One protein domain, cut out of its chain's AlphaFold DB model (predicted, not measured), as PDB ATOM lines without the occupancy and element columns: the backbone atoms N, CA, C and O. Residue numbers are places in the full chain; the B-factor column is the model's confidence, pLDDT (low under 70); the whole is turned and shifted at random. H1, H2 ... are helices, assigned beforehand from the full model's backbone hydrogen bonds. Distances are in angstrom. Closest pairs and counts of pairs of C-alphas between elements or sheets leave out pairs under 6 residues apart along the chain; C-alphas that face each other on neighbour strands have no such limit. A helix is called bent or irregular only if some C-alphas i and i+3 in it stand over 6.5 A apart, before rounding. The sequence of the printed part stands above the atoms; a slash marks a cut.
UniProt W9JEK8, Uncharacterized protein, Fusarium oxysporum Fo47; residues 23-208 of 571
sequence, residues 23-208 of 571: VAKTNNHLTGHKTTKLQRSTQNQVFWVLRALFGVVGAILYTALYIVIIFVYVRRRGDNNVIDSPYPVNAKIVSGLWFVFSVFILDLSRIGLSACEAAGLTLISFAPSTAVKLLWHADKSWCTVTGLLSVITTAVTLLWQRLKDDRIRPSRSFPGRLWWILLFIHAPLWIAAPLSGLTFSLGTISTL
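AT A GLANCE: This is residues 23 to 208 of the 571 residues of an uncharacterized protein of Fusarium oxysporum Fo47 (UniProt W9JEK8). H1, H2 and H6b, the second arm of the bent H6, make an up-and-down bundle, each running against the one before it. Residues 23 to 44 of H1 stick out as a free arm at one end, while H5 and the link folding back beside it, residues 165 to 176, form a limb that points away from the bundle, with H5 apart from H1, H2 and H6b. The printed part has 186 residues with six named helices, H1 to H6 in order, and no named strand: all helix. It is flat and only just extended, close to loose, with radius of gyration of the C-alphas 24.3 A and spans of 86 by 65 by 20 A.

HOW THE PARTS SIT: H1, residues 23 to 74, and H2, residues 91 to 122, form a helical hairpin; residues 48 to 73 of H1 touch H2, closest at C-alphas Gly 55 and Gly 112, 4.6 A, opposite ways at 36 degrees, only just steep. H2 has a kink of 34 degrees near residue 105. H3, residues 131 to 135, and H4, residues 138 to 143, meet only through their link; H4 is irregular, C-alphas 139 and 142 being 8.7 A apart. H5, residues 145 to 164, and H4 only just touch, only at the corner, with 3 pairs of C-alphas within 8 A, closest Ser 141 and Gly 147, 4.3 A, about perpendicular at 90 degrees. H6, residues 177 to 199, was assigned as one helix by its hydrogen bonds but is bent, C-alphas 185 and 188 being 6.7 A apart; its arms are H6a, residues 177 to 185, and H6b, residues 188 to 199. H6a touches H4, closest at C-alphas Leu 183 and Trp 142, 5.2 A. Residues 99 to 106 of H2 touch H6b, closest at C-alphas Ser 102 and Ala 193, 5.7 A, a shallow tilt of 17 degrees, opposite ways. Every O i to N i+4 pair is within hydrogen-bond range in H1, H3, H5 and H6a; H2 has 25 of 28, H6b 7 of 8 and H4 0 of 2, with 2 of 3 O i to N i+3 pairs.

IN THESE COORDINATES: H1 begins at C-alpha 23, (192.604, 131.240, 93.459), and is 74.9 A long; H2 is 45.2 A and H5 28.1 A. H6b ends at C-alpha 199, (123.443, 131.679, 116.741).

THE WHOLE: The C-alphas of Val 23 and Asn 80, the two farthest apart, are 89.9 A apart. The printed part has no cut, and the links H1 to H2 and H5 to H6 are long. Mean pLDDT of the printed part is 77.8, with 45 residues under 70, among them residues 23 to 45.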
ATOM      1  N   VAL A  23     193.148 130.153  92.618       52.25
ATOM      2  CA  VAL A  23     192.604 131.240  93.459       52.25
ATOM      3  C   VAL A  23     191.356 131.886  92.832       52.25
ATOM      4  O   VAL A  23     190.390 132.186  93.536       52.25
ATOM      5  N   ALA A  24     191.293 132.024  91.504       48.97
ATOM      6  CA  ALA A  24     190.098 132.542  90.829       48.97
ATOM      7  C   ALA A  24     188.904 131.562  90.879       48.97
ATOM      8  O   ALA A  24     187.753 131.977  91.042       48.97
ATOM      9  N   LYS A  25     189.154 130.245  90.801       43.62
ATOM     10  CA  LYS A  25     188.094 129.220  90.817       43.62
ATOM     11  C   LYS A  25     187.501 128.982  92.214       43.62
ATOM     12  O   LYS A  25     186.304 128.717  92.324       43.62
ATOM     13  N   THR A  26     188.288 129.137  93.280       48.50
ATOM     14  CA  THR A  26     187.783 129.049  94.665       48.50
ATOM     15  C   THR A  26     186.982 130.285  95.077       48.50
ATOM     16  O   THR A  26     185.943 130.137  95.723       48.50
ATOM     17  N   ASN A  27     187.367 131.483  94.628       43.50
ATOM     18  CA  ASN A  27     186.609 132.703  94.922       43.50
ATOM     19  C   ASN A  27     185.246 132.748  94.214       43.50
ATOM     20  O   ASN A  27     184.258 133.105  94.852       43.50
ATOM     21  N   ASN A  28     185.142 132.291  92.960       44.38
ATOM     22  CA  ASN A  28     183.859 132.248  92.239       44.38
ATOM     23  C   ASN A  28     182.890 131.171  92.767       44.38
ATOM     24  O   ASN A  28     181.674 131.371  92.759       44.38
ATOM     25  N   HIS A  29     183.401 130.054  93.295       42.59
ATOM     26  CA  HIS A  29     182.563 129.024  93.918       42.59
ATOM     27  C   HIS A  29     182.068 129.438  95.320       42.59
ATOM     28  O   HIS A  29     180.976 129.039  95.735       42.59
ATOM     29  N   LEU A  30     182.822 130.268  96.055       45.50
ATOM     30  CA  LEU A  30     182.389 130.802  97.354       45.50
ATOM     31  C   LEU A  30     181.421 131.988  97.224       45.50
ATOM     32  O   LEU A  30     180.501 132.107  98.037       45.50
ATOM     33  N   THR A  31     181.593 132.859  96.226       47.06
ATOM     34  CA  THR A  31     180.706 134.015  96.008       47.06
ATOM     35  C   THR A  31     179.362 133.594  95.417       47.06
ATOM     36  O   THR A  31     178.334 134.015  95.945       47.06
ATOM     37  N   GLY A  32     179.332 132.674  94.443       40.66
ATOM     38  CA  GLY A  32     178.088 132.121  93.885       40.66
ATOM     39  C   GLY A  32     177.251 131.322  94.895       40.66
ATOM     40  O   GLY A  32     176.021 131.382  94.881       40.66
ATOM     41  N   HIS A  33     177.894 130.623  95.837       42.25
ATOM     42  CA  HIS A  33     177.200 129.885  96.900       42.25
ATOM     43  C   HIS A  33     176.693 130.804  98.033       42.25
ATOM     44  O   HIS A  33     175.712 130.475  98.709       42.25
ATOM     45  N   LYS A  34     177.335 131.962  98.254       46.25
ATOM     46  CA  LYS A  34     176.888 132.967  99.232       46.25
ATOM     47  C   LYS A  34     175.745 133.826  98.693       46.25
ATOM     48  O   LYS A  34     174.781 134.026  99.425       46.25
ATOM     49  N   THR A  35     175.788 134.264  97.433       48.94
ATOM     50  CA  THR A  35     174.706 135.063  96.827       48.94
ATOM     51  C   THR A  35     173.422 134.252  96.654       48.94
ATOM     52  O   THR A  35     172.356 134.721  97.036       48.94
ATOM     53  N   THR A  36     173.508 132.987  96.229       47.94
ATOM     54  CA  THR A  36     172.336 132.088  96.156       47.94
ATOM     55  C   THR A  36     171.754 131.728  97.530       47.94
ATOM     56  O   THR A  36     170.536 131.611  97.656       47.94
ATOM     57  N   LYS A  37     172.578 131.603  98.586       48.75
ATOM     58  CA  LYS A  37     172.102 131.420  99.975       48.75
ATOM     59  C   LYS A  37     171.448 132.681 100.545       48.75
ATOM     60  O   LYS A  37     170.415 132.563 101.200       48.75
ATOM     61  N   LEU A  38     172.008 133.864 100.284       49.22
ATOM     62  CA  LEU A  38     171.443 135.133 100.750       49.22
ATOM     63  C   LEU A  38     170.114 135.438 100.039       49.22
ATOM     64  O   LEU A  38     169.144 135.798 100.695       49.22
ATOM     65  N   GLN A  39     170.039 135.178  98.730       50.69
ATOM     66  CA  GLN A  39     168.841 135.391  97.915       50.69
ATOM     67  C   GLN A  39     167.720 134.379  98.236       50.69
ATOM     68  O   GLN A  39     166.558 134.774  98.346       50.69
ATOM     69  N   ARG A  40     168.051 133.100  98.514       48.69
ATOM     70  CA  ARG A  40     167.100 132.123  99.099       48.69
ATOM     71  C   ARG A  40     166.633 132.536 100.494       48.69
ATOM     72  O   ARG A  40     165.468 132.337 100.819       48.69
ATOM     73  N   SER A  41     167.518 133.100 101.315       54.25
ATOM     74  CA  SER A  41     167.183 133.572 102.663       54.25
ATOM     75  C   SER A  41     166.175 134.725 102.624       54.25
ATOM     76  O   SER A  41     165.164 134.669 103.321       54.25
ATOM     77  N   THR A  42     166.382 135.729 101.766       56.66
ATOM     78  CA  THR A  42     165.450 136.861 101.611       56.66
ATOM     79  C   THR A  42     164.124 136.460 100.961       56.66
ATOM     80  O   THR A  42     163.072 136.911 101.405       56.66
ATOM     81  N   GLN A  43     164.131 135.567  99.964       57.69
ATOM     82  CA  GLN A  43     162.897 135.093  99.320       57.69
ATOM     83  C   GLN A  43     162.033 134.253 100.273       57.69
ATOM     84  O   GLN A  43     160.809 134.395 100.294       57.69
ATOM     85  N   ASN A  44     162.662 133.440 101.126       62.50
ATOM     86  CA  ASN A  44     161.959 132.713 102.176       62.50
ATOM     87  C   ASN A  44     161.368 133.675 103.218       62.50
ATOM     88  O   ASN A  44     160.226 133.493 103.623       62.50
ATOM     89  N   GLN A  45     162.084 134.732 103.617       64.88
ATOM     90  CA  GLN A  45     161.574 135.713 104.585       64.88
ATOM     91  C   GLN A  45     160.332 136.469 104.090       64.88
ATOM     92  O   GLN A  45     159.364 136.579 104.840       64.88
ATOM     93  N   VAL A  46     160.305 136.924 102.833       70.81
ATOM     94  CA  VAL A  46     159.124 137.602 102.256       70.81
ATOM     95  C   VAL A  46     157.902 136.678 102.247       70.81
ATOM     96  O   VAL A  46     156.797 137.090 102.595       70.81
ATOM     97  N   PHE A  47     158.106 135.403 101.919       74.38
ATOM     98  CA  PHE A  47     157.052 134.392 101.925       74.38
ATOM     99  C   PHE A  47     156.461 134.144 103.325       74.38
ATOM    100  O   PHE A  47     155.241 134.037 103.476       74.38
ATOM    101  N   TRP A  48     157.302 134.104 104.364       69.50
ATOM    102  CA  TRP A  48     156.848 133.954 105.752       69.50
ATOM    103  C   TRP A  48     156.107 135.195 106.266       69.50
ATOM    104  O   TRP A  48     155.082 135.054 106.931       69.50
ATOM    105  N   VAL A  49     156.567 136.399 105.907       75.38
ATOM    106  CA  VAL A  49     155.914 137.668 106.279       75.38
ATOM    107  C   VAL A  49     154.549 137.820 105.604       75.38
ATOM    108  O   VAL A  49     153.587 138.207 106.260       75.38
ATOM    109  N   LEU A  50     154.424 137.457 104.324       76.75
ATOM    110  CA  LEU A  50     153.132 137.469 103.634       76.75
ATOM    111  C   LEU A  50     152.135 136.513 104.298       76.75
ATOM    112  O   LEU A  50     151.004 136.906 104.574       76.75
ATOM    113  N   ARG A  51     152.551 135.283 104.628       76.44
ATOM    114  CA  ARG A  51     151.696 134.319 105.348       76.44
ATOM    115  C   ARG A  51     151.260 134.816 106.724       76.44
ATOM    116  O   ARG A  51     150.106 134.619 107.099       76.44
ATOM    117  N   ALA A  52     152.165 135.468 107.446       74.56
ATOM    118  CA  ALA A  52     151.869 136.095 108.725       74.56
ATOM    119  C   ALA A  52     150.813 137.205 108.582       74.56
ATOM    120  O   ALA A  52     149.827 137.239 109.319       74.56
ATOM    121  N   LEU A  53     150.978 138.067 107.576       79.56
ATOM    122  CA  LEU A  53     150.054 139.159 107.285       79.56
ATOM    123  C   LEU A  53     148.665 138.641 106.887       79.56
ATOM    124  O   LEU A  53     147.667 139.139 107.403       79.56
ATOM    125  N   PHE A  54     148.589 137.590 106.065       79.00
ATOM    126  CA  PHE A  54     147.325 136.922 105.733       79.00
ATOM    127  C   PHE A  54     146.616 136.345 106.967       79.00
ATOM    128  O   PHE A  54     145.394 136.433 107.050       79.00
ATOM    129  N   GLY A  55     147.355 135.803 107.941       76.06
ATOM    130  CA  GLY A  55     146.773 135.292 109.185       76.06
ATOM    131  C   GLY A  55     146.131 136.388 110.041       76.06
ATOM    132  O   GLY A  55     144.997 136.234 110.493       76.06
ATOM    133  N   VAL A  56     146.825 137.516 110.227       80.44
ATOM    134  CA  VAL A  56     146.337 138.631 111.061       80.44
ATOM    135  C   VAL A  56     145.207 139.397 110.371       80.44
ATOM    136  O   VAL A  56     144.149 139.609 110.963       80.44
ATOM    137  N   VAL A  57     145.403 139.785 109.108       85.38
ATOM    138  CA  VAL A  57     144.390 140.520 108.334       85.38
ATOM    139  C   VAL A  57     143.162 139.646 108.093       85.38
ATOM    140  O   VAL A  57     142.038 140.130 108.206       85.38
ATOM    141  N   GLY A  58     143.359 138.350 107.836       83.75
ATOM    142  CA  GLY A  58     142.272 137.389 107.670       83.75
ATOM    143  C   GLY A  58     141.376 137.293 108.904       83.75
ATOM    144  O   GLY A  58     140.157 137.325 108.764       83.75
ATOM    145  N   ALA A  59     141.954 137.261 110.111       81.81
ATOM    146  CA  ALA A  59     141.183 137.229 111.357       81.81
ATOM    147  C   ALA A  59     140.341 138.503 111.570       81.81
ATOM    148  O   ALA A  59     139.168 138.432 111.952       81.81
ATOM    149  N   ILE A  60     140.911 139.676 111.273       85.50
ATOM    150  CA  ILE A  60     140.202 140.961 111.373       85.50
ATOM    151  C   ILE A  60     139.069 141.033 110.341       85.50
ATOM    152  O   ILE A  60     137.940 141.381 110.679       85.50
ATOM    153  N   LEU A  61     139.334 140.655 109.089       88.00
ATOM    154  CA  LEU A  61     138.323 140.680 108.033       88.00
ATOM    155  C   LEU A  61     137.182 139.690 108.313       88.00
ATOM    156  O   LEU A  61     136.015 140.022 108.113       88.00
ATOM    157  N   TYR A  62     137.505 138.499 108.822       87.06
ATOM    158  CA  TYR A  62     136.525 137.480 109.199       87.06
ATOM    159  C   TYR A  62     135.572 137.974 110.295       87.06
ATOM    160  O   TYR A  62     134.355 137.834 110.180       87.06
ATOM    161  N   THR A  63     136.111 138.598 111.345       84.12
ATOM    162  CA  THR A  63     135.291 139.156 112.434       84.12
ATOM    163  C   THR A  63     134.431 140.327 111.960       84.12
ATOM    164  O   THR A  63     133.256 140.396 112.316       84.12
ATOM    165  N   ALA A  64     134.959 141.200 111.096       88.56
ATOM    166  CA  ALA A  64     134.173 142.263 110.474       88.56
ATOM    167  C   ALA A  64     133.018 141.704 109.622       88.56
ATOM    168  O   ALA A  64     131.888 142.182 109.737       88.56
ATOM    169  N   LEU A  65     133.263 140.654 108.827       88.38
ATOM    170  CA  LEU A  65     132.225 139.990 108.033       88.38
ATOM    171  C   LEU A  65     131.131 139.390 108.928       88.38
ATOM    172  O   LEU A  65     129.948 139.566 108.646       88.38
ATOM    173  N   TYR A  66     131.509 138.745 110.036       86.81
ATOM    174  CA  TYR A  66     130.548 138.211 111.005       86.81
ATOM    175  C   TYR A  66     129.643 139.303 111.582       86.81
ATOM    176  O   TYR A  66     128.425 139.142 111.637       86.81
ATOM    177  N   ILE A  67     130.227 140.444 111.963       87.75
ATOM    178  CA  ILE A  67     129.476 141.598 112.469       87.75
ATOM    179  C   ILE A  67     128.479 142.087 111.413       87.75
ATOM    180  O   ILE A  67     127.311 142.315 111.733       87.75
ATOM    181  N   VAL A  68     128.895 142.185 110.146       89.00
ATOM    182  CA  VAL A  68     127.995 142.550 109.041       89.00
ATOM    183  C   VAL A  68     126.849 141.543 108.907       89.00
ATOM    184  O   VAL A  68     125.697 141.961 108.815       89.00
ATOM    185  N   ILE A  69     127.120 140.235 108.972       86.94
ATOM    186  CA  ILE A  69     126.072 139.202 108.909       86.94
ATOM    187  C   ILE A  69     125.078 139.357 110.068       86.94
ATOM    188  O   ILE A  69     123.867 139.269 109.853       86.94
ATOM    189  N   ILE A  70     125.553 139.666 111.279       85.31
ATOM    190  CA  ILE A  70     124.674 139.916 112.428       85.31
ATOM    191  C   ILE A  70     123.746 141.105 112.164       85.31
ATOM    192  O   ILE A  70     122.535 140.996 112.365       85.31
ATOM    193  N   PHE A  71     124.289 142.241 111.725       85.75
ATOM    194  CA  PHE A  71     123.494 143.455 111.521       85.75
ATOM    195  C   PHE A  71     122.540 143.354 110.329       85.75
ATOM    196  O   PHE A  71     121.429 143.880 110.394       85.75
ATOM    197  N   VAL A  72     122.954 142.680 109.255       83.31
ATOM    198  CA  VAL A  72     122.167 142.577 108.023       83.31
ATOM    199  C   VAL A  72     121.109 141.478 108.119       83.31
ATOM    200  O   VAL A  72     119.961 141.731 107.759       83.31
ATOM    201  N   TYR A  73     121.469 140.291 108.617       79.19
ATOM    202  CA  TYR A  73     120.614 139.100 108.562       79.19
ATOM    203  C   TYR A  73     120.036 138.690 109.923       79.19
ATOM    204  O   TYR A  73     118.851 138.390 110.001       79.19
ATOM    205  N   VAL A  74     120.828 138.689 111.003       79.44
ATOM    206  CA  VAL A  74     120.392 138.109 112.295       79.44
ATOM    207  C   VAL A  74     119.512 139.061 113.105       79.44
ATOM    208  O   VAL A  74     118.538 138.646 113.726       79.44
ATOM    209  N   ARG A  75     119.842 140.357 113.130       79.94
ATOM    210  CA  ARG A  75     119.133 141.341 113.966       79.94
ATOM    211  C   ARG A  75     117.797 141.794 113.369       79.94
ATOM    212  O   ARG A  75     117.001 142.419 114.071       79.94
ATOM    213  N   ARG A  76     117.528 141.485 112.097       71.38
ATOM    214  CA  ARG A  76     116.253 141.815 111.452       71.38
ATOM    215  C   ARG A  76     115.182 140.816 111.877       71.38
ATOM    216  O   ARG A  76     115.157 139.683 111.412       71.38
ATOM    217  N   ARG A  77     114.269 141.257 112.740       65.88
ATOM    218  CA  ARG A  77     113.000 140.558 112.966       65.88
ATOM    219  C   ARG A  77     112.025 140.998 111.878       65.88
ATOM    220  O   ARG A  77     111.842 142.196 111.688       65.88
ATOM    221  N   GLY A  78     111.467 140.042 111.141       63.00
ATOM    222  CA  GLY A  78     110.365 140.319 110.226       63.00
ATOM    223  C   GLY A  78     109.075 140.520 111.007       63.00
ATOM    224  O   GLY A  78     108.807 139.765 111.944       63.00
ATOM    225  N   ASP A  79     108.272 141.502 110.614       65.94
ATOM    226  CA  ASP A  79     106.908 141.619 111.123       65.94
ATOM    227  C   ASP A  79     106.087 140.493 110.483       65.94
ATOM    228  O   ASP A  79     106.070 140.352 109.258       65.94
ATOM    229  N   ASN A  80     105.473 139.633 111.302       64.88
ATOM    230  CA  ASN A  80     104.717 138.458 110.847       64.88
ATOM    231  C   ASN A  80     105.483 137.509 109.905       64.88
ATOM    232  O   ASN A  80     104.886 136.865 109.045       64.88
ATOM    233  N   ASN A  81     106.799 137.371 110.102       69.81
ATOM    234  CA  ASN A  81     107.711 136.598 109.247       69.81
ATOM    235  C   ASN A  81     107.800 137.112 107.801       69.81
ATOM    236  O   ASN A  81     108.216 136.361 106.922       69.81
ATOM    237  N   VAL A  82     107.455 138.376 107.546       67.44
ATOM    238  CA  VAL A  82     107.642 139.024 106.244       67.44
ATOM    239  C   VAL A  82     108.777 140.041 106.341       67.44
ATOM    240  O   VAL A  82     108.790 140.890 107.235       67.44
ATOM    241  N   ILE A  83     109.750 139.951 105.433       72.00
ATOM    242  CA  ILE A  83     110.842 140.926 105.313       72.00
ATOM    243  C   ILE A  83     110.904 141.438 103.879       72.00
ATOM    244  O   ILE A  83     111.028 140.661 102.932       72.00
ATOM    245  N   ASP A  84     110.923 142.761 103.737       65.56
ATOM    246  CA  ASP A  84     111.390 143.405 102.516       65.56
ATOM    247  C   ASP A  84     112.903 143.180 102.455       65.56
ATOM    248  O   ASP A  84     113.666 143.811 103.195       65.56
ATOM    249  N   SER A  85     113.352 142.199 101.668       61.16
ATOM    250  CA  SER A  85     114.782 141.988 101.453       61.16
ATOM    251  C   SER A  85     115.247 142.939 100.352       61.16
ATOM    252  O   SER A  85     114.970 142.674  99.184       61.16
ATOM    253  N   PRO A  86     115.991 144.017 100.662       61.94
ATOM    254  CA  PRO A  86     116.625 144.830  99.629       61.94
ATOM    255  C   PRO A  86     117.825 144.112  98.989       61.94
ATOM    256  O   PRO A  86     118.434 144.644  98.065       61.94
ATOM    257  N   TYR A  87     118.210 142.933  99.498       66.81
ATOM    258  CA  TYR A  87     119.400 142.215  99.059       66.81
ATOM    259  C   TYR A  87     119.030 141.007  98.192       66.81
ATOM    260  O   TYR A  87     118.159 140.223  98.580       66.81
ATOM    261  N   PRO A  88     119.729 140.805  97.061       66.81
ATOM    262  CA  PRO A  88     119.445 139.708  96.136       66.81
ATOM    263  C   PRO A  88     119.899 138.339  96.664       66.81
ATOM    264  O   PRO A  88     119.496 137.306  96.135       66.81
ATOM    265  N   VAL A  89     120.761 138.303  97.688       74.88
ATOM    266  CA  VAL A  89     121.381 137.058  98.157       74.88
ATOM    267  C   VAL A  89     120.570 136.436  99.290       74.88
ATOM    268  O   VAL A  89     120.425 137.013 100.370       74.88
ATOM    269  N   ASN A  90     120.095 135.216  99.041       77.88
ATOM    270  CA  ASN A  90     119.353 134.405  99.998       77.88
ATOM    271  C   ASN A  90     120.199 134.102 101.248       77.88
ATOM    272  O   ASN A  90     121.330 133.621 101.142       77.88
ATOM    273  N   ALA A  91     119.622 134.314 102.433       78.62
ATOM    274  CA  ALA A  91     120.263 134.038 103.718       78.62
ATOM    275  C   ALA A  91     120.768 132.587 103.842       78.62
ATOM    276  O   ALA A  91     121.810 132.369 104.450       78.62
ATOM    277  N   LYS A  92     120.095 131.614 103.205       82.00
ATOM    278  CA  LYS A  92     120.533 130.206 103.159       82.00
ATOM    279  C   LYS A  92     121.894 130.035 102.481       82.00
ATOM    280  O   LYS A  92     122.722 129.242 102.922       82.00
ATOM    281  N   ILE A  93     122.126 130.784 101.402       85.94
ATOM    282  CA  ILE A  93     123.396 130.754 100.672       85.94
ATOM    283  C   ILE A  93     124.474 131.417 101.525       85.94
ATOM    284  O   ILE A  93     125.557 130.860 101.680       85.94
ATOM    285  N   VAL A  94     124.161 132.565 102.136       87.88
ATOM    286  CA  VAL A  94     125.094 133.276 103.023       87.88
ATOM    287  C   VAL A  94     125.495 132.405 104.212       87.88
ATOM    288  O   VAL A  94     126.684 132.291 104.495       87.88
ATOM    289  N   SER A  95     124.543 131.740 104.872       85.56
ATOM    290  CA  SER A  95     124.838 130.836 105.988       85.56
ATOM    291  C   SER A  95     125.666 129.629 105.548       85.56
ATOM    292  O   SER A  95     126.594 129.244 106.253       85.56
ATOM    293  N   GLY A  96     125.366 129.050 104.379       87.31
ATOM    294  CA  GLY A  96     126.123 127.924 103.827       87.31
ATOM    295  C   GLY A  96     127.567 128.303 103.493       87.31
ATOM    296  O   GLY A  96     128.501 127.632 103.926       87.31
ATOM    297  N   LEU A  97     127.764 129.424 102.791       89.75
ATOM    298  CA  LEU A  97     129.095 129.949 102.475       89.75
ATOM    299  C   LEU A  97     129.871 130.322 103.739       89.75
ATOM    300  O   LEU A  97     131.054 130.002 103.843       89.75
ATOM    301  N   TRP A  98     129.211 130.951 104.716       89.38
ATOM    302  CA  TRP A  98     129.821 131.275 106.002       89.38
ATOM    303  C   TRP A  98     130.290 130.020 106.738       89.38
ATOM    304  O   TRP A  98     131.412 129.997 107.241       89.38
ATOM    305  N   PHE A  99     129.474 128.964 106.771       87.00
ATOM    306  CA  PHE A  99     129.838 127.696 107.401       87.00
ATOM    307  C   PHE A  99     131.089 127.085 106.759       87.00
ATOM    308  O   PHE A  99     132.055 126.783 107.458       87.00
ATOM    309  N   VAL A 100     131.112 126.983 105.427       88.94
ATOM    310  CA  VAL A 100     132.270 126.459 104.686       88.94
ATOM    311  C   VAL A 100     133.516 127.306 104.958       88.94
ATOM    312  O   VAL A 100     134.578 126.774 105.277       88.94
ATOM    313  N   PHE A 101     133.384 128.633 104.907       88.38
ATOM    314  CA  PHE A 101     134.488 129.550 105.178       88.38
ATOM    315  C   PHE A 101     135.018 129.427 106.616       88.38
ATOM    316  O   PHE A 101     136.229 129.453 106.827       88.38
ATOM    317  N   SER A 102     134.128 129.218 107.591       86.81
ATOM    318  CA  SER A 102     134.467 129.035 109.010       86.81
ATOM    319  C   SER A 102     135.323 127.790 109.258       86.81
ATOM    320  O   SER A 102     136.220 127.820 110.098       86.81
ATOM    321  N   VAL A 103     135.086 126.700 108.518       86.75
ATOM    322  CA  VAL A 103     135.887 125.470 108.638       86.75
ATOM    323  C   VAL A 103     137.312 125.713 108.139       86.75
ATOM    324  O   VAL A 103     138.276 125.425 108.843       86.75
ATOM    325  N   PHE A 104     137.461 126.314 106.956       88.44
ATOM    326  CA  PHE A 104     138.781 126.515 106.357       88.44
ATOM    327  C   PHE A 104     139.604 127.610 107.047       88.44
ATOM    328  O   PHE A 104     140.825 127.479 107.161       88.44
ATOM    329  N   ILE A 105     138.976 128.685 107.533       86.25
ATOM    330  CA  ILE A 105     139.711 129.814 108.124       86.25
ATOM    331  C   ILE A 105     140.441 129.427 109.420       86.25
ATOM    332  O   ILE A 105     141.502 129.979 109.719       86.25
ATOM    333  N   LEU A 106     139.916 128.461 110.181       84.19
ATOM    334  CA  LEU A 106     140.552 127.964 111.404       84.19
ATOM    335  C   LEU A 106     141.882 127.262 111.099       84.19
ATOM    336  O   LEU A 106     142.877 127.487 111.790       84.19
ATOM    337  N   ASP A 107     141.935 126.487 110.018       87.88
ATOM    338  CA  ASP A 107     143.164 125.823 109.586       87.88
ATOM    339  C   ASP A 107     144.138 126.802 108.921       87.88
ATOM    340  O   ASP A 107     145.340 126.786 109.216       87.88
ATOM    341  N   LEU A 108     143.634 127.716 108.082       86.69
ATOM    342  CA  LEU A 108     144.464 128.749 107.458       86.69
ATOM    343  C   LEU A 108     145.108 129.667 108.503       86.69
ATOM    344  O   LEU A 108     146.302 129.965 108.405       86.69
ATOM    345  N   SER A 109     144.353 130.086 109.520       87.56
ATOM    346  CA  SER A 109     144.876 130.919 110.609       87.56
ATOM    347  C   SER A 109     145.932 130.184 111.426       87.56
ATOM    348  O   SER A 109     146.976 130.767 111.714       87.56
ATOM    349  N   ARG A 110     145.751 128.886 111.708       88.38
ATOM    350  CA  ARG A 110     146.767 128.061 112.380       88.38
ATOM    351  C   ARG A 110     148.073 127.997 111.586       88.38
ATOM    352  O   ARG A 110     149.159 128.079 112.168       88.38
ATOM    353  N   ILE A 111     147.990 127.847 110.265       88.50
ATOM    354  CA  ILE A 111     149.166 127.836 109.386       88.50
ATOM    355  C   ILE A 111     149.826 129.223 109.368       88.50
ATOM    356  O   ILE A 111     151.033 129.321 109.601       88.50
ATOM    357  N   GLY A 112     149.048 130.290 109.162       86.88
ATOM    358  CA  GLY A 112     149.542 131.669 109.101       86.88
ATOM    359  C   GLY A 112     150.188 132.136 110.407       86.88
ATOM    360  O   GLY A 112     151.298 132.659 110.404       86.88
ATOM    361  N   LEU A 113     149.559 131.864 111.548       88.81
ATOM    362  CA  LEU A 113     150.098 132.231 112.858       88.81
ATOM    363  C   LEU A 113     151.309 131.385 113.257       88.81
ATOM    364  O   LEU A 113     152.189 131.889 113.948       88.81
ATOM    365  N   SER A 114     151.444 130.152 112.758       89.50
ATOM    366  CA  SER A 114     152.694 129.401 112.945       89.50
ATOM    367  C   SER A 114     153.877 129.986 112.163       89.50
ATOM    368  O   SER A 114     155.021 129.879 112.604       89.50
ATOM    369  N   ALA A 115     153.616 130.674 111.046       86.62
ATOM    370  CA  ALA A 115     154.627 131.492 110.379       86.62
ATOM    371  C   ALA A 115     154.983 132.735 111.212       86.62
ATOM    372  O   ALA A 115     156.167 133.046 111.355       86.62
ATOM    373  N   CYS A 116     153.985 133.409 111.807       86.50
ATOM    374  CA  CYS A 116     154.211 134.519 112.744       86.50
ATOM    375  C   CYS A 116     155.062 134.085 113.940       86.50
ATOM    376  O   CYS A 116     155.952 134.816 114.356       86.50
ATOM    377  N   GLU A 117     154.788 132.905 114.490       90.31
ATOM    378  CA  GLU A 117     155.524 132.323 115.606       90.31
ATOM    379  C   GLU A 117     156.988 132.091 115.239       90.31
ATOM    380  O   GLU A 117     157.875 132.590 115.929       90.31
ATOM    381  N   ALA A 118     157.248 131.418 114.115       87.19
ATOM    382  CA  ALA A 118     158.604 131.177 113.638       87.19
ATOM    383  C   ALA A 118     159.370 132.490 113.397       87.19
ATOM    384  O   ALA A 118     160.516 132.620 113.823       87.19
ATOM    385  N   ALA A 119     158.730 133.487 112.779       84.62
ATOM    386  CA  ALA A 119     159.324 134.805 112.568       84.62
ATOM    387  C   ALA A 119     159.561 135.550 113.894       84.62
ATOM    388  O   ALA A 119     160.640 136.100 114.112       84.62
ATOM    389  N   GLY A 120     158.595 135.516 114.812       85.00
ATOM    390  CA  GLY A 120     158.678 136.144 116.128       85.00
ATOM    391  C   GLY A 120     159.812 135.570 116.969       85.00
ATOM    392  O   GLY A 120     160.552 136.322 117.591       85.00
ATOM    393  N   LEU A 121     160.028 134.254 116.917       86.69
ATOM    394  CA  LEU A 121     161.125 133.596 117.631       86.69
ATOM    395  C   LEU A 121     162.519 134.023 117.138       86.69
ATOM    396  O   LEU A 121     163.474 133.939 117.907       86.69
ATOM    397  N   THR A 122     162.652 134.514 115.899       83.69
ATOM    398  CA  THR A 122     163.931 135.050 115.391       83.69
ATOM    399  C   THR A 122     164.237 136.474 115.867       83.69
ATOM    400  O   THR A 122     165.385 136.910 115.796       83.69
ATOM    401  N   LEU A 123     163.241 137.202 116.384       83.94
ATOM    402  CA  LEU A 123     163.413 138.559 116.897       83.94
ATOM    403  C   LEU A 123     163.810 138.523 118.375       83.94
ATOM    404  O   LEU A 123     163.113 137.950 119.210       83.94
ATOM    405  N   ILE A 124     164.897 139.219 118.718       78.81
ATOM    406  CA  ILE A 124     165.470 139.247 120.078       78.81
ATOM    407  C   ILE A 124     164.433 139.675 121.134       78.81
ATOM    408  O   ILE A 124     164.439 139.162 122.249       78.81
ATOM    409  N   SER A 125     163.503 140.571 120.789       84.50
ATOM    410  CA  SER A 125     162.461 141.058 121.704       84.50
ATOM    411  C   SER A 125     161.377 140.027 122.041       84.50
ATOM    412  O   SER A 125     160.697 140.169 123.058       84.50
ATOM    413  N   PHE A 126     161.186 139.017 121.189       81.25
ATOM    414  CA  PHE A 126     160.135 138.004 121.320       81.25
ATOM    415  C   PHE A 126     160.689 136.595 121.577       81.25
ATOM    416  O   PHE A 126     159.918 135.694 121.913       81.25
ATOM    417  N   ALA A 127     162.009 136.416 121.481       83.56
ATOM    418  CA  ALA A 127     162.681 135.162 121.775       83.56
ATOM    419  C   ALA A 127     162.510 134.755 123.260       83.56
ATOM    420  O   ALA A 127     162.668 135.579 124.170       83.56
ATOM    421  N   PRO A 128     162.183 133.483 123.550       83.50
ATOM    422  CA  PRO A 128     161.996 133.007 124.912       83.50
ATOM    423  C   PRO A 128     163.327 132.975 125.668       83.50
ATOM    424  O   PRO A 128     164.288 132.341 125.250       83.50
ATOM    425  N   SER A 129     163.357 133.612 126.841       84.31
ATOM    426  CA  SER A 129     164.552 133.689 127.694       84.31
ATOM    427  C   SER A 129     164.926 132.365 128.377       84.31
ATOM    428  O   SER A 129     165.991 132.261 128.974       84.31
ATOM    429  N   THR A 130     164.026 131.377 128.382       87.12
ATOM    430  CA  THR A 130     164.210 130.085 129.060       87.12
ATOM    431  C   THR A 130     163.635 128.943 128.226       87.12
ATOM    432  O   THR A 130     162.615 129.107 127.554       87.12
ATOM    433  N   ALA A 131     164.239 127.754 128.325       86.94
ATOM    434  CA  ALA A 131     163.778 126.552 127.621       86.94
ATOM    435  C   ALA A 131     162.318 126.191 127.958       86.94
ATOM    436  O   ALA A 131     161.560 125.789 127.083       86.94
ATOM    437  N   VAL A 132     161.886 126.427 129.202       86.88
ATOM    438  CA  VAL A 132     160.490 126.218 129.630       86.88
ATOM    439  C   VAL A 132     159.523 127.146 128.883       86.88
ATOM    440  O   VAL A 132     158.428 126.729 128.526       86.88
ATOM    441  N   LYS A 133     159.919 128.396 128.598       85.81
ATOM    442  CA  LYS A 133     159.107 129.320 127.788       85.81
ATOM    443  C   LYS A 133     159.061 128.907 126.321       85.81
ATOM    444  O   LYS A 133     158.026 129.087 125.695       85.81
ATOM    445  N   LEU A 134     160.145 128.337 125.794       88.62
ATOM    446  CA  LEU A 134     160.157 127.766 124.446       88.62
ATOM    447  C   LEU A 134     159.252 126.527 124.355       88.62
ATOM    448  O   LEU A 134     158.560 126.358 123.360       88.62
ATOM    449  N   LEU A 135     159.187 125.709 125.410       89.94
ATOM    450  CA  LEU A 135     158.318 124.530 125.456       89.94
ATOM    451  C   LEU A 135     156.826 124.887 125.351       89.94
ATOM    452  O   LEU A 135     156.061 124.125 124.777       89.94
ATOM    453  N   TRP A 136     156.408 126.071 125.810       88.19
ATOM    454  CA  TRP A 136     155.039 126.561 125.587       88.19
ATOM    455  C   TRP A 136     154.712 126.813 124.107       88.19
ATOM    456  O   TRP A 136     153.544 126.850 123.743       88.19
ATOM    457  N   HIS A 137     155.711 126.965 123.243       90.00
ATOM    458  CA  HIS A 137     155.521 127.072 121.796       90.00
ATOM    459  C   HIS A 137     155.531 125.700 121.093       90.00
ATOM    460  O   HIS A 137     155.158 125.599 119.924       90.00
ATOM    461  N   ALA A 138     155.898 124.623 121.802       86.25
ATOM    462  CA  ALA A 138     155.829 123.271 121.261       86.25
ATOM    463  C   ALA A 138     154.379 122.908 120.896       86.25
ATOM    464  O   ALA A 138     153.425 123.313 121.566       86.25
ATOM    465  N   ASP A 139     154.224 122.197 119.778       84.44
ATOM    466  CA  ASP A 139     152.945 121.749 119.215       84.44
ATOM    467  C   ASP A 139     151.885 122.841 118.987       84.44
ATOM    468  O   ASP A 139     150.703 122.539 118.799       84.44
ATOM    469  N   LYS A 140     152.297 124.119 118.930       87.94
ATOM    470  CA  LYS A 140     151.401 125.274 118.749       87.94
ATOM    471  C   LYS A 140     150.333 125.335 119.846       87.94
ATOM    472  O   LYS A 140     149.149 125.522 119.571       87.94
ATOM    473  N   SER A 141     150.742 125.170 121.105       90.12
ATOM    474  CA  SER A 141     149.810 125.094 122.243       90.12
ATOM    475  C   SER A 141     148.878 126.314 122.387       90.12
ATOM    476  O   SER A 141     147.793 126.201 122.947       90.12
ATOM    477  N   TRP A 142     149.249 127.476 121.835       89.69
ATOM    478  CA  TRP A 142     148.405 128.678 121.811       89.69
ATOM    479  C   TRP A 142     147.127 128.518 120.967       89.69
ATOM    480  O   TRP A 142     146.205 129.312 121.129       89.69
ATOM    481  N   CYS A 143     147.033 127.513 120.086       88.69
ATOM    482  CA  CYS A 143     145.854 127.275 119.244       88.69
ATOM    483  C   CYS A 143     145.002 126.070 119.673       88.69
ATOM    484  O   CYS A 143     144.029 125.750 118.989       88.69
ATOM    485  N   THR A 144     145.379 125.357 120.740       89.38
ATOM    486  CA  THR A 144     144.721 124.113 121.166       89.38
ATOM    487  C   THR A 144     144.029 124.262 122.520       89.38
ATOM    488  O   THR A 144     144.506 124.956 123.419       89.38
ATOM    489  N   VAL A 145     142.913 123.545 122.706       88.06
ATOM    490  CA  VAL A 145     142.200 123.486 124.001       88.06
ATOM    491  C   VAL A 145     143.114 122.965 125.100       88.06
ATOM    492  O   VAL A 145     143.097 123.468 126.220       88.06
ATOM    493  N   THR A 146     143.936 121.965 124.777       88.75
ATOM    494  CA  THR A 146     144.880 121.359 125.716       88.75
ATOM    495  C   THR A 146     145.920 122.365 126.196       88.75
ATOM    496  O   THR A 146     146.228 122.387 127.389       88.75
ATOM    497  N   GLY A 147     146.413 123.247 125.321       88.19
ATOM    498  CA  GLY A 147     147.329 124.315 125.711       88.19
ATOM    499  C   GLY A 147     146.664 125.348 126.621       88.19
ATOM    500  O   GLY A 147     147.226 125.695 127.659       88.19
ATOM    501  N   LEU A 148     145.429 125.757 126.312       88.69
ATOM    502  CA  LEU A 148     144.658 126.670 127.164       88.69
ATOM    503  C   LEU A 148     144.373 126.063 128.553       88.69
ATOM    504  O   LEU A 148     144.620 126.703 129.575       88.69
ATOM    505  N   LEU A 149     143.924 124.804 128.605       90.75
ATOM    506  CA  LEU A 149     143.725 124.053 129.851       90.75
ATOM    507  C   LEU A 149     145.028 123.914 130.645       90.75
ATOM    508  O   LEU A 149     145.016 124.013 131.871       90.75
ATOM    509  N   SER A 150     146.166 123.739 129.972       89.75
ATOM    510  CA  SER A 150     147.477 123.690 130.632       89.75
ATOM    511  C   SER A 150     147.829 125.023 131.302       89.75
ATOM    512  O   SER A 150     148.379 125.036 132.406       89.75
ATOM    513  N   VAL A 151     147.467 126.154 130.689       90.69
ATOM    514  CA  VAL A 151     147.638 127.482 131.300       90.69
ATOM    515  C   VAL A 151     146.696 127.665 132.486       90.69
ATOM    516  O   VAL A 151     147.148 128.096 133.546       90.69
ATOM    517  N   ILE A 152     145.421 127.289 132.349       90.06
ATOM    518  CA  ILE A 152     144.424 127.398 133.427       90.06
ATOM    519  C   ILE A 152     144.834 126.542 134.624       90.06
ATOM    520  O   ILE A 152     144.894 127.038 135.742       90.06
ATOM    521  N   THR A 153     145.181 125.274 134.408       89.50
ATOM    522  CA  THR A 153     145.633 124.376 135.481       89.50
ATOM    523  C   THR A 153     146.918 124.877 136.134       89.50
ATOM    524  O   THR A 153     147.046 124.809 137.355       89.50
ATOM    525  N   THR A 154     147.849 125.453 135.370       87.38
ATOM    526  CA  THR A 154     149.044 126.099 135.934       87.38
ATOM    527  C   THR A 154     148.677 127.332 136.767       87.38
ATOM    528  O   THR A 154     149.180 127.487 137.874       87.38
ATOM    529  N   ALA A 155     147.750 128.177 136.311       87.25
ATOM    530  CA  ALA A 155     147.283 129.337 137.072       87.25
ATOM    531  C   ALA A 155     146.548 128.932 138.362       87.25
ATOM    532  O   ALA A 155     146.825 129.477 139.428       87.25
ATOM    533  N   VAL A 156     145.661 127.935 138.284       88.69
ATOM    534  CA  VAL A 156     144.917 127.384 139.423       88.69
ATOM    535  C   VAL A 156     145.879 126.755 140.423       88.69
ATOM    536  O   VAL A 156     145.844 127.113 141.592       88.69
ATOM    537  N   THR A 157     146.792 125.884 139.989       86.38
ATOM    538  CA  THR A 157     147.785 125.275 140.895       86.38
ATOM    539  C   THR A 157     148.656 126.322 141.586       86.38
ATOM    540  O   THR A 157     148.935 126.174 142.771       86.38
ATOM    541  N   LEU A 158     149.014 127.414 140.905       83.62
ATOM    542  CA  LEU A 158     149.746 128.530 141.511       83.62
ATOM    543  C   LEU A 158     148.906 129.327 142.517       83.62
ATOM    544  O   LEU A 158     149.421 129.704 143.567       83.62
ATOM    545  N   LEU A 159     147.622 129.566 142.235       85.38
ATOM    546  CA  LEU A 159     146.693 130.190 143.186       85.38
ATOM    547  C   LEU A 159     146.488 129.308 144.425       85.38
ATOM    548  O   LEU A 159     146.567 129.799 145.547       85.38
ATOM    549  N   TRP A 160     146.305 128.001 144.231       84.81
ATOM    550  CA  TRP A 160     146.173 127.020 145.310       84.81
ATOM    551  C   TRP A 160     147.447 126.890 146.149       84.81
ATOM    552  O   TRP A 160     147.362 126.748 147.364       84.81
ATOM    553  N   GLN A 161     148.628 126.966 145.530       82.31
ATOM    554  CA  GLN A 161     149.904 126.960 146.251       82.31
ATOM    555  C   GLN A 161     150.092 128.231 147.083       82.31
ATOM    556  O   GLN A 161     150.440 128.122 148.254       82.31
ATOM    557  N   ARG A 162     149.767 129.410 146.530       79.00
ATOM    558  CA  ARG A 162     149.776 130.685 147.275       79.00
ATOM    559  C   ARG A 162     148.824 130.695 148.471       79.00
ATOM    560  O   ARG A 162     149.077 131.399 149.436       79.00
ATOM    561  N   LEU A 163     147.736 129.930 148.406       83.38
ATOM    562  CA  LEU A 163     146.779 129.799 149.506       83.38
ATOM    563  C   LEU A 163     147.227 128.807 150.593       83.38
ATOM    564  O   LEU A 163     146.694 128.868 151.698       83.38
ATOM    565  N   LYS A 164     148.149 127.877 150.296       82.19
ATOM    566  CA  LYS A 164     148.473 126.746 151.184       82.19
ATOM    567  C   LYS A 164     149.817 126.875 151.906       82.19
ATOM    568  O   LYS A 164     149.916 126.351 153.010       82.19
ATOM    569  N   ASP A 165     150.824 127.535 151.325       70.75
ATOM    570  CA  ASP A 165     152.105 127.807 152.002       70.75
ATOM    571  C   ASP A 165     152.971 128.819 151.215       70.75
ATOM    572  O   ASP A 165     153.165 128.670 150.006       70.75
ATOM    573  N   ASP A 166     153.565 129.803 151.897       59.81
ATOM    574  CA  ASP A 166     154.372 130.889 151.301       59.81
ATOM    575  C   ASP A 166     155.795 130.453 150.882       59.81
ATOM    576  O   ASP A 166     156.552 131.226 150.290       59.81
ATOM    577  N   ARG A 167     156.205 129.213 151.189       61.03
ATOM    578  CA  ARG A 167     157.608 128.768 151.037       61.03
ATOM    579  C   ARG A 167     157.922 127.941 149.791       61.03
ATOM    580  O   ARG A 167     159.088 127.608 149.568       61.03
ATOM    581  N   ILE A 168     156.941 127.626 148.948       60.12
ATOM    582  CA  ILE A 168     157.177 126.813 147.747       60.12
ATOM    583  C   ILE A 168     157.495 127.725 146.559       60.12
ATOM    584  O   ILE A 168     156.633 128.434 146.044       60.12
ATOM    585  N   ARG A 169     158.750 127.689 146.087       58.91
ATOM    586  CA  ARG A 169     159.165 128.401 144.869       58.91
ATOM    587  C   ARG A 169     158.396 127.838 143.664       58.91
ATOM    588  O   ARG A 169     158.548 126.654 143.361       58.91
ATOM    589  N   PRO A 170     157.604 128.650 142.942       57.88
ATOM    590  CA  PRO A 170     156.858 128.167 141.790       57.88
ATOM    591  C   PRO A 170     157.824 127.802 140.655       57.88
ATOM    592  O   PRO A 170     158.432 128.667 140.032       57.88
ATOM    593  N   SER A 171     157.973 126.504 140.379       61.88
ATOM    594  CA  SER A 171     158.863 125.993 139.321       61.88
ATOM    595  C   SER A 171     158.263 126.096 137.910       61.88
ATOM    596  O   SER A 171     158.965 125.848 136.929       61.88
ATOM    597  N   ARG A 172     156.973 126.430 137.770       67.06
ATOM    598  CA  ARG A 172     156.311 126.533 136.461       67.06
ATOM    599  C   ARG A 172     156.299 127.981 135.977       67.06
ATOM    600  O   ARG A 172     155.627 128.833 136.547       67.06
ATOM    601  N   SER A 173     157.048 128.242 134.905       78.50
ATOM    602  CA  SER A 173     157.020 129.524 134.196       78.50
ATOM    603  C   SER A 173     155.741 129.636 133.373       78.50
ATOM    604  O   SER A 173     155.404 128.714 132.631       78.50
ATOM    605  N   PHE A 174     155.089 130.794 133.436       85.56
ATOM    606  CA  PHE A 174     154.005 131.155 132.524       85.56
ATOM    607  C   PHE A 174     154.493 131.296 131.069       85.56
ATOM    608  O   PHE A 174     155.701 131.501 130.850       85.56
ATOM    609  N   PRO A 175     153.570 131.228 130.087       89.19
ATOM    610  CA  PRO A 175     153.870 131.510 128.687       89.19
ATOM    611  C   PRO A 175     154.447 132.919 128.484       89.19
ATOM    612  O   PRO A 175     154.147 133.852 129.234       89.19
ATOM    613  N   GLY A 176     155.287 133.080 127.459       87.50
ATOM    614  CA  GLY A 176     155.863 134.375 127.082       87.50
ATOM    615  C   GLY A 176     154.854 135.329 126.425       87.50
ATOM    616  O   GLY A 176     153.745 134.941 126.069       87.50
ATOM    617  N   ARG A 177     155.252 136.595 126.210       88.56
ATOM    618  CA  ARG A 177     154.403 137.626 125.567       88.56
ATOM    619  C   ARG A 177     153.934 137.223 124.163       88.56
ATOM    620  O   ARG A 177     152.785 137.468 123.818       88.56
ATOM    621  N   LEU A 178     154.809 136.585 123.381       89.25
ATOM    622  CA  LEU A 178     154.503 136.126 122.022       89.25
ATOM    623  C   LEU A 178     153.337 135.127 122.005       89.25
ATOM    624  O   LEU A 178     152.444 135.247 121.173       89.25
ATOM    625  N   TRP A 179     153.315 134.191 122.956       93.25
ATOM    626  CA  TRP A 179     152.247 133.199 123.091       93.25
ATOM    627  C   TRP A 179     150.879 133.863 123.282       93.25
ATOM    628  O   TRP A 179     149.920 133.513 122.602       93.25
ATOM    629  N   TRP A 180     150.806 134.884 124.143       91.50
ATOM    630  CA  TRP A 180     149.571 135.639 124.364       91.50
ATOM    631  C   TRP A 180     149.132 136.408 123.122       91.50
ATOM    632  O   TRP A 180     147.956 136.366 122.788       91.50
ATOM    633  N   ILE A 181     150.050 137.066 122.407       90.81
ATOM    634  CA  ILE A 181     149.716 137.790 121.168       90.81
ATOM    635  C   ILE A 181     149.119 136.833 120.125       90.81
ATOM    636  O   ILE A 181     148.083 137.140 119.539       90.81
ATOM    637  N   LEU A 182     149.728 135.659 119.932       90.25
ATOM    638  CA  LEU A 182     149.227 134.642 119.003       90.25
ATOM    639  C   LEU A 182     147.853 134.110 119.434       90.25
ATOM    640  O   LEU A 182     146.950 134.019 118.603       90.25
ATOM    641  N   LEU A 183     147.668 133.833 120.731       91.12
ATOM    642  CA  LEU A 183     146.371 133.439 121.280       91.12
ATOM    643  C   LEU A 183     145.314 134.527 121.050       91.12
ATOM    644  O   LEU A 183     144.220 134.206 120.604       91.12
ATOM    645  N   PHE A 184     145.615 135.799 121.320       89.94
ATOM    646  CA  PHE A 184     144.660 136.901 121.158       89.94
ATOM    647  C   PHE A 184     144.231 137.111 119.705       89.94
ATOM    648  O   PHE A 184     143.086 137.480 119.466       89.94
ATOM    649  N   ILE A 185     145.115 136.859 118.737       88.69
ATOM    650  CA  ILE A 185     144.771 136.944 117.311       88.69
ATOM    651  C   ILE A 185     143.933 135.730 116.876       88.69
ATOM    652  O   ILE A 185     143.033 135.866 116.052       88.69
ATOM    653  N   HIS A 186     144.197 134.549 117.446       88.94
ATOM    654  CA  HIS A 186     143.498 133.303 117.106       88.94
ATOM    655  C   HIS A 186     142.141 133.136 117.807       88.94
ATOM    656  O   HIS A 186     141.197 132.586 117.240       88.94
ATOM    657  N   ALA A 187     142.022 133.622 119.043       88.06
ATOM    658  CA  ALA A 187     140.854 133.434 119.902       88.06
ATOM    659  C   ALA A 187     139.530 133.919 119.278       88.06
ATOM    660  O   ALA A 187     138.546 133.188 119.391       88.06
ATOM    661  N   PRO A 188     139.459 135.071 118.577       84.94
ATOM    662  CA  PRO A 188     138.228 135.510 117.927       84.94
ATOM    663  C   PRO A 188     137.707 134.513 116.891       84.94
ATOM    664  O   PRO A 188     136.503 134.314 116.817       84.94
ATOM    665  N   LEU A 189     138.586 133.847 116.133       85.38
ATOM    666  CA  LEU A 189     138.187 132.821 115.162       85.38
ATOM    667  C   LEU A 189     137.623 131.588 115.872       85.38
ATOM    668  O   LEU A 189     136.573 131.069 115.494       85.38
ATOM    669  N   TRP A 190     138.296 131.175 116.947       85.12
ATOM    670  CA  TRP A 190     137.899 130.056 117.799       85.12
ATOM    671  C   TRP A 190     136.570 130.267 118.519       85.12
ATOM    672  O   TRP A 190     135.862 129.300 118.766       85.12
ATOM    673  N   ILE A 191     136.230 131.509 118.861       84.25
ATOM    674  CA  ILE A 191     134.957 131.853 119.502       84.25
ATOM    675  C   ILE A 191     133.873 132.066 118.441       84.25
ATOM    676  O   ILE A 191     132.779 131.522 118.565       84.25
ATOM    677  N   ALA A 192     134.164 132.826 117.384       82.19
ATOM    678  CA  ALA A 192     133.176 133.209 116.381       82.19
ATOM    679  C   ALA A 192     132.662 132.015 115.567       82.19
ATOM    680  O   ALA A 192     131.473 131.969 115.274       82.19
ATOM    681  N   ALA A 193     133.509 131.037 115.227       82.81
ATOM    682  CA  ALA A 193     133.076 129.853 114.481       82.81
ATOM    683  C   ALA A 193     131.997 129.029 115.228       82.81
ATOM    684  O   ALA A 193     130.883 128.922 114.708       82.81
ATOM    685  N   PRO A 194     132.226 128.512 116.454       81.75
ATOM    686  CA  PRO A 194     131.195 127.783 117.193       81.75
ATOM    687  C   PRO A 194     130.019 128.677 117.600       81.75
ATOM    688  O   PRO A 194     128.873 128.231 117.557       81.75
ATOM    689  N   LEU A 195     130.266 129.950 117.933       82.38
ATOM    690  CA  LEU A 195     129.191 130.888 118.255       82.38
ATOM    691  C   LEU A 195     128.281 131.137 117.045       82.38
ATOM    692  O   LEU A 195     127.067 131.216 117.204       82.38
ATOM    693  N   SER A 196     128.828 131.204 115.829       82.38
ATOM    694  CA  SER A 196     128.027 131.329 114.607       82.38
ATOM    695  C   SER A 196     127.146 130.101 114.367       82.38
ATOM    696  O   SER A 196     125.976 130.258 114.034       82.38
ATOM    697  N   GLY A 197     127.650 128.895 114.656       79.44
ATOM    698  CA  GLY A 197     126.853 127.666 114.602       79.44
ATOM    699  C   GLY A 197     125.716 127.630 115.629       79.44
ATOM    700  O   GLY A 197     124.634 127.146 115.324       79.44
ATOM    701  N   LEU A 198     125.933 128.189 116.825       79.00
ATOM    702  CA  LEU A 198     124.903 128.290 117.868       79.00
ATOM    703  C   LEU A 198     123.881 129.407 117.613       79.00
ATOM    704  O   LEU A 198     122.745 129.315 118.068       79.00
ATOM    705  N   THR A 199     124.282 130.483 116.932       79.25
ATOM    706  CA  THR A 199     123.443 131.679 116.741       79.25
ATOM    707  C   THR A 199     122.660 131.669 115.432       79.25
ATOM    708  O   THR A 199     121.642 132.355 115.330       79.25
ATOM    709  N   PHE A 200     123.081 130.888 114.435       78.06
ATOM    710  CA  PHE A 200     122.359 130.764 113.173       78.06
ATOM    711  C   PHE A 200     121.245 129.725 113.270       78.06
ATOM    712  O   PHE A 200     121.433 128.543 113.002       78.06
ATOM    713  N   SER A 201     120.044 130.199 113.597       76.38
ATOM    714  CA  SER A 201     118.813 129.460 113.334       76.38
ATOM    715  C   SER A 201     118.252 129.886 111.978       76.38
ATOM    716  O   SER A 201     117.946 131.061 111.758       76.38
ATOM    717  N   LEU A 202     118.140 128.938 111.047       70.38
ATOM    718  CA  LEU A 202     117.483 129.163 109.761       70.38
ATOM    719  C   LEU A 202     115.966 129.151 109.968       70.38
ATOM    720  O   LEU A 202     115.324 128.106 109.898       70.38
ATOM    721  N   GLY A 203     115.401 130.326 110.231       67.62
ATOM    722  CA  GLY A 203     113.957 130.534 110.219       67.62
ATOM    723  C   GLY A 203     113.395 130.591 108.797       67.62
ATOM    724  O   GLY A 203     114.094 130.929 107.837       67.62
ATOM    725  N   THR A 204     112.108 130.285 108.657       66.62
ATOM    726  CA  THR A 204     111.354 130.566 107.435       66.62
ATOM    727  C   THR A 204     110.850 132.004 107.485       66.62
ATOM    728  O   THR A 204     110.056 132.378 108.346       66.62
ATOM    729  N   ILE A 205     111.346 132.829 106.567       68.88
ATOM    730  CA  ILE A 205     110.910 134.212 106.383       68.88
ATOM    731  C   ILE A 205     110.454 134.350 104.935       68.88
ATOM    732  O   ILE A 205     111.142 133.896 104.018       68.88
ATOM    733  N   SER A 206     109.294 134.965 104.750       71.69
ATOM    734  CA  SER A 206     108.699 135.246 103.452       71.69
ATOM    735  C   SER A 206     109.181 136.598 102.929       71.69
ATOM    736  O   SER A 206     109.241 137.587 103.662       71.69
ATOM    737  N   THR A 207     109.512 136.645 101.644       72.06
ATOM    738  CA  THR A 207     109.885 137.866 100.921       72.06
ATOM    739  C   THR A 207     108.836 138.172  99.869       72.06
ATOM    740  O   THR A 207     108.387 137.259  99.171       72.06
ATOM    741  N   LEU A 208     108.466 139.445  99.718       72.69
ATOM    742  CA  LEU A 208     107.546 139.841  98.656       72.69
ATOM    743  C   LEU A 208     108.172 139.520  97.297       72.69
ATOM    744  O   LEU A 208     109.298 139.919  97.008       72.69
TER     745      LEU A 208